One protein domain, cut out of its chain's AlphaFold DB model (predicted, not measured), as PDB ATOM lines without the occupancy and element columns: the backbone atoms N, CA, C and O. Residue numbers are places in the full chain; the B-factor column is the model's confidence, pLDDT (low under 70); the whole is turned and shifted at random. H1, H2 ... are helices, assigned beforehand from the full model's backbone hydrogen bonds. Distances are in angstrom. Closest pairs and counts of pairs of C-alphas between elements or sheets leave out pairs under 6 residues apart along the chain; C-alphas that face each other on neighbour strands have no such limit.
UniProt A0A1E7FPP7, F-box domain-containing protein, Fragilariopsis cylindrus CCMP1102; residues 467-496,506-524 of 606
ATOM      1  N   PHE A 467     120.664  19.170  61.364       94.62
ATOM      2  CA  PHE A 467     119.938  18.130  62.087       94.62
ATOM      3  C   PHE A 467     120.891  17.245  62.891       94.62
ATOM      4  O   PHE A 467     120.667  17.066  64.091       94.62
ATOM      5  N   VAL A 468     121.966  16.758  62.270       92.56
ATOM      6  CA  VAL A 468     122.976  15.903  62.913       92.56
ATOM      7  C   VAL A 468     123.564  16.585  64.150       92.56
ATOM      8  O   VAL A 468     123.506  16.017  65.244       92.56
ATOM      9  N   CYS A 469     124.027  17.830  64.018       89.69
ATOM     10  CA  CYS A 469     124.589  18.608  65.124       89.69
ATOM     11  C   CYS A 469     123.573  18.851  66.252       89.69
ATOM     12  O   CYS A 469     123.950  18.977  67.411       89.69
ATOM     13  N   SER A 470     122.274  18.893  65.942       91.31
ATOM     14  CA  SER A 470     121.232  19.162  66.941       91.31
ATOM     15  C   SER A 470     120.859  17.977  67.827       91.31
ATOM     16  O   SER A 470     120.340  18.169  68.928       91.31
ATOM     17  N   VAL A 471     121.039  16.751  67.329       90.19
ATOM     18  CA  VAL A 471     120.637  15.528  68.039       90.19
ATOM     19  C   VAL A 471     121.825  14.773  68.628       90.19
ATOM     20  O   VAL A 471     121.627  13.915  69.490       90.19
ATOM     21  N   VAL A 472     123.047  15.103  68.199       88.56
ATOM     22  CA  VAL A 472     124.292  14.521  68.699       88.56
ATOM     23  C   VAL A 472     125.012  15.559  69.553       88.56
ATOM     24  O   VAL A 472     125.597  16.506  69.049       88.56
ATOM     25  N   SER A 473     124.967  15.376  70.871       67.06
ATOM     26  CA  SER A 473     125.392  16.371  71.861       67.06
ATOM     27  C   SER A 473     126.910  16.555  72.020       67.06
ATOM     28  O   SER A 473     127.300  17.244  72.946       67.06
ATOM     29  N   ASN A 474     127.761  15.944  71.181       62.28
ATOM     30  CA  ASN A 474     129.226  16.094  71.212       62.28
ATOM     31  C   ASN A 474     129.869  15.707  69.866       62.28
ATOM     32  O   ASN A 474     129.461  14.732  69.231       62.28
ATOM     33  N   SER A 475     130.934  16.415  69.474       57.16
ATOM     34  CA  SER A 475     131.666  16.225  68.209       57.16
ATOM     35  C   SER A 475     132.361  14.859  68.065       57.16
ATOM     36  O   SER A 475     132.698  14.482  66.944       57.16
ATOM     37  N   SER A 476     132.518  14.089  69.147       59.16
ATOM     38  CA  SER A 476     133.228  12.800  69.169       59.16
ATOM     39  C   SER A 476     132.350  11.557  68.954       59.16
ATOM     40  O   SER A 476     132.879  10.462  68.766       59.16
ATOM     41  N   ASN A 477     131.016  11.677  68.953       83.31
ATOM     42  CA  ASN A 477     130.138  10.513  68.773       83.31
ATOM     43  C   ASN A 477     129.819  10.254  67.292       83.31
ATOM     44  O   ASN A 477     128.693  10.463  66.832       83.31
ATOM     45  N   GLU A 478     130.813   9.767  66.552       86.50
ATOM     46  CA  GLU A 478     130.706   9.507  65.110       86.50
ATOM     47  C   GLU A 478     129.595   8.500  64.764       86.50
ATOM     48  O   GLU A 478     128.890   8.636  63.764       86.50
ATOM     49  N   LYS A 479     129.346   7.535  65.656       86.38
ATOM     50  CA  LYS A 479     128.253   6.557  65.526       86.38
ATOM     51  C   LYS A 479     126.878   7.225  65.610       86.38
ATOM     52  O   LYS A 479     125.991   6.931  64.808       86.38
ATOM     53  N   GLY A 480     126.714   8.157  66.550       88.62
ATOM     54  CA  GLY A 480     125.511   8.979  66.675       88.62
ATOM     55  C   GLY A 480     125.283   9.857  65.445       88.62
ATOM     56  O   GLY A 480     124.157   9.915  64.948       88.62
ATOM     57  N   LYS A 481     126.349  10.470  64.908       90.56
ATOM     58  CA  LYS A 481     126.267  11.270  63.674       90.56
ATOM     59  C   LYS A 481     125.838  10.432  62.478       90.56
ATOM     60  O   LYS A 481     124.934  10.835  61.755       90.56
ATOM     61  N   ASN A 482     126.424   9.245  62.312       89.75
ATOM     62  CA  ASN A 482     126.075   8.324  61.232       89.75
ATOM     63  C   ASN A 482     124.598   7.904  61.312       89.75
ATOM     64  O   ASN A 482     123.871   7.999  60.324       89.75
ATOM     65  N   LEU A 483     124.118   7.535  62.506       90.56
ATOM     66  CA  LEU A 483     122.706   7.215  62.713       90.56
ATOM     67  C   LEU A 483     121.796   8.411  62.390       90.56
ATOM     68  O   LEU A 483     120.803   8.242  61.685       90.56
ATOM     69  N   ALA A 484     122.117   9.611  62.881       92.44
ATOM     70  CA  ALA A 484     121.334  10.815  62.605       92.44
ATOM     71  C   ALA A 484     121.299  11.137  61.101       92.44
ATOM     72  O   ALA A 484     120.225  11.381  60.550       92.44
ATOM     73  N   GLY A 485     122.447  11.053  60.426       91.69
ATOM     74  CA  GLY A 485     122.554  11.208  58.979       91.69
ATOM     75  C   GLY A 485     121.670  10.210  58.233       91.69
ATOM     76  O   GLY A 485     120.863  10.616  57.410       91.69
ATOM     77  N   LYS A 486     121.720   8.922  58.597       88.88
ATOM     78  CA  LYS A 486     120.881   7.872  57.992       88.88
ATOM     79  C   LYS A 486     119.388   8.077  58.226       88.88
ATOM     80  O   LYS A 486     118.601   7.845  57.314       88.88
ATOM     81  N   VAL A 487     118.988   8.510  59.424       90.62
ATOM     82  CA  VAL A 487     117.583   8.846  59.714       90.62
ATOM     83  C   VAL A 487     117.120   9.974  58.796       90.62
ATOM     84  O   VAL A 487     116.077   9.843  58.156       90.62
ATOM     85  N   TRP A 488     117.925  11.031  58.661       91.50
ATOM     86  CA  TRP A 488     117.636  12.128  57.741       91.50
ATOM     87  C   TRP A 488     117.545  11.653  56.288       91.50
ATOM     88  O   TRP A 488     116.560  11.934  55.605       91.50
ATOM     89  N   ASP A 489     118.545  10.908  55.825       88.19
ATOM     90  CA  ASP A 489     118.646  10.460  54.440       88.19
ATOM     91  C   ASP A 489     117.481   9.535  54.086       88.19
ATOM     92  O   ASP A 489     116.837   9.754  53.071       88.19
ATOM     93  N   SER A 490     117.119   8.589  54.960       85.19
ATOM     94  CA  SER A 490     116.035   7.628  54.713       85.19
ATOM     95  C   SER A 490     114.674   8.269  54.451       85.19
ATOM     96  O   SER A 490     113.882   7.755  53.663       85.19
ATOM     97  N   ARG A 491     114.408   9.413  55.086       81.94
ATOM     98  CA  ARG A 491     113.149  10.142  54.942       81.94
ATOM     99  C   ARG A 491     113.135  11.025  53.698       81.94
ATOM    100  O   ARG A 491     112.082  11.227  53.107       81.94
ATOM    101  N   ASN A 492     114.305  11.507  53.283       76.50
ATOM    102  CA  ASN A 492     114.472  12.335  52.088       76.50
ATOM    103  C   ASN A 492     114.801  11.512  50.824       76.50
ATOM    104  O   ASN A 492     114.708  12.035  49.721       76.50
ATOM    105  N   SER A 493     115.169  10.233  50.956       68.56
ATOM    106  CA  SER A 493     115.472   9.325  49.840       68.56
ATOM    107  C   SER A 493     114.261   8.526  49.357       68.56
ATOM    108  O   SER A 493     114.340   7.868  48.325       68.56
ATOM    109  N   GLN A 494     113.150   8.523  50.105       54.41
ATOM    110  CA  GLN A 494     111.942   7.763  49.752       54.41
ATOM    111  C   GLN A 494     111.063   8.432  48.685       54.41
ATOM    112  O   GLN A 494     110.126   7.809  48.190       54.41
ATOM    113  N   GLN A 495     111.385   9.653  48.260       49.91
ATOM    114  CA  GLN A 495     110.785  10.264  47.078       49.91
ATOM    115  C   GLN A 495     111.615   9.913  45.831       49.91
ATOM    116  O   GLN A 495     112.523  10.636  45.448       49.91
ATOM    117  N   GLY A 496     111.286   8.777  45.210       44.91
ATOM    118  CA  GLY A 496     111.559   8.513  43.792       44.91
ATOM    119  C   GLY A 496     112.921   7.910  43.435       44.91
ATOM    120  O   GLY A 496     113.803   8.588  42.930       44.91
ATOM    121  N   HIS A 506     115.095  17.552  48.626       73.38
ATOM    122  CA  HIS A 506     115.319  18.177  49.914       73.38
ATOM    123  C   HIS A 506     114.299  19.285  50.191       73.38
ATOM    124  O   HIS A 506     113.832  19.949  49.257       73.38
ATOM    125  N   PRO A 507     113.978  19.552  51.471       84.06
ATOM    126  CA  PRO A 507     113.022  20.589  51.819       84.06
ATOM    127  C   PRO A 507     113.440  21.961  51.264       84.06
ATOM    128  O   PRO A 507     114.472  22.529  51.649       84.06
ATOM    129  N   LYS A 508     112.624  22.491  50.344       88.12
ATOM    130  CA  LYS A 508     112.840  23.798  49.697       88.12
ATOM    131  C   LYS A 508     112.334  24.968  50.544       88.12
ATOM    132  O   LYS A 508     112.835  26.078  50.405       88.12
ATOM    133  N   THR A 509     111.375  24.725  51.437       93.06
ATOM    134  CA  THR A 509     110.799  25.744  52.324       93.06
ATOM    135  C   THR A 509     111.166  25.483  53.780       93.06
ATOM    136  O   THR A 509     111.378  24.337  54.190       93.06
ATOM    137  N   PHE A 510     111.206  26.552  54.580       93.62
ATOM    138  CA  PHE A 510     111.492  26.453  56.011       93.62
ATOM    139  C   PHE A 510     110.476  25.571  56.751       93.62
ATOM    140  O   PHE A 510     110.855  24.788  57.619       93.62
ATOM    141  N   ASP A 511     109.190  25.654  56.397       94.62
ATOM    142  CA  ASP A 511     108.142  24.865  57.054       94.62
ATOM    143  C   ASP A 511     108.229  23.374  56.707       94.62
ATOM    144  O   ASP A 511     108.107  22.541  57.608       94.62
ATOM    145  N   ALA A 512     108.523  23.023  55.449       92.69
ATOM    146  CA  ALA A 512     108.773  21.633  55.062       92.69
ATOM    147  C   ALA A 512     110.017  21.075  55.771       92.69
ATOM    148  O   ALA A 512     110.002  19.948  56.275       92.69
ATOM    149  N   TRP A 513     111.080  21.884  55.876       94.31
ATOM    150  CA  TRP A 513     112.291  21.508  56.602       94.31
ATOM    151  C   TRP A 513     112.007  21.296  58.086       94.31
ATOM    152  O   TRP A 513     112.417  20.288  58.648       94.31
ATOM    153  N   ARG A 514     111.245  22.200  58.709       94.62
ATOM    154  CA  ARG A 514     110.819  22.098  60.107       94.62
ATOM    155  C   ARG A 514     110.032  20.817  60.373       94.62
ATOM    156  O   ARG A 514     110.291  20.154  61.377       94.62
ATOM    157  N   THR A 515     109.060  20.491  59.522       94.31
ATOM    158  CA  THR A 515     108.265  19.261  59.655       94.31
ATOM    159  C   THR A 515     109.177  18.042  59.579       94.31
ATOM    160  O   THR A 515     109.232  17.271  60.535       94.31
ATOM    161  N   THR A 516     110.001  17.965  58.531       92.88
ATOM    162  CA  THR A 516     110.981  16.885  58.332       92.88
ATOM    163  C   THR A 516     111.930  16.757  59.527       92.88
ATOM    164  O   THR A 516     112.125  15.670  60.062       92.88
ATOM    165  N   PHE A 517     112.466  17.874  60.024       94.69
ATOM    166  CA  PHE A 517     113.355  17.918  61.182       94.69
ATOM    167  C   PHE A 517     112.699  17.348  62.439       94.69
ATOM    168  O   PHE A 517     113.299  16.531  63.139       94.69
ATOM    169  N   ASN A 518     111.473  17.772  62.752       94.94
ATOM    170  CA  ASN A 518     110.779  17.317  63.955       94.94
ATOM    171  C   ASN A 518     110.474  15.818  63.892       94.94
ATOM    172  O   ASN A 518     110.565  15.122  64.904       94.94
ATOM    173  N   GLU A 519     110.121  15.319  62.713       93.81
ATOM    174  CA  GLU A 519     109.851  13.906  62.499       93.81
ATOM    175  C   GLU A 519     111.125  13.060  62.586       93.81
ATOM    176  O   GLU A 519     111.159  12.106  63.365       93.81
ATOM    177  N   CYS A 520     112.199  13.466  61.900       93.81
ATOM    178  CA  CYS A 520     113.518  12.843  62.017       93.81
ATOM    179  C   CYS A 520     114.013  12.856  63.469       93.81
ATOM    180  O   CYS A 520     114.604  11.887  63.935       93.81
ATOM    181  N   GLN A 521     113.734  13.917  64.234       94.38
ATOM    182  CA  GLN A 521     114.102  13.983  65.648       94.38
ATOM    183  C   GLN A 521     113.323  12.966  66.498       94.38
ATOM    184  O   GLN A 521     113.914  12.328  67.374       94.38
ATOM    185  N   LYS A 522     112.011  12.812  66.273       94.69
ATOM    186  CA  LYS A 522     111.193  11.789  66.956       94.69
ATOM    187  C   LYS A 522     111.694  10.387  66.622       94.69
ATOM    188  O   LYS A 522     111.881   9.569  67.519       94.69
ATOM    189  N   GLU A 523     111.959  10.143  65.346       93.62
ATOM    190  CA  GLU A 523     112.451   8.869  64.835       93.62
ATOM    191  C   GLU A 523     113.837   8.522  65.387       93.62
ATOM    192  O   GLU A 523     114.024   7.433  65.925       93.62
ATOM    193  N   TYR A 524     114.776   9.471  65.368       94.06
ATOM    194  CA  TYR A 524     116.104   9.299  65.954       94.06
ATOM    195  C   TYR A 524     116.026   8.967  67.447       94.06
ATOM    196  O   TYR A 524     116.681   8.032  67.901       94.06
TER     197      TYR A 524
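AT A GLANCE: This is residues 467 to 496 and 506 to 524 of the 606 residues of the protein "F-box domain-containing protein" of Fragilariopsis cylindrus CCMP1102 (UniProt A0A1E7FPP7). Two longer helices, H2 and H3, cross at a steep angle, and a short helix, H1, packs on both of them, making a small cluster of three. The link after H1 folds back into H2, and residues 474 to 479 stick out from the cluster. The printed part has 49 residues with three named helices, in the order H1, H2, H3, and no named strand; the class is all helix. It is compact, with a radius of gyration of the C-alphas of 11.1 A, and spans 31 by 21 by 17 A.

HOW THE PARTS SIT: H1, residues 467 to 471, touches H2, residues 478 to 492; their closest C-alphas, of Val 468 and Ala 484, are 5.4 A apart. H1 also touches H3, residues 510 to 524, with the C-alphas of Phe 467 and Phe 517 closest at 6.6 A. H2 touches H3, closest at the C-alphas of Trp 488 and Cys 520, 6.0 A apart; they run opposite ways at a steep tilt of 53 degrees. In H1 and H3 every O i to N i+4 pair is within hydrogen-bond range; in H2, 10 of 11 are.

IN THESE COORDINATES: H1 begins at C-alpha 467 (119.938, 18.130, 62.087). H2 is 21.0 A long and H3 20.4 A, ending at C-alpha 524 (116.104, 9.299, 65.954).

THE WHOLE: Residues 497 to 505 are not printed, and C-alphas 496 and 506 are 12.0 A apart across this cut. The link from H1 to H2 is short. Confidence is low, with pLDDT under 70, at residues 473 to 476 and 493 to 496.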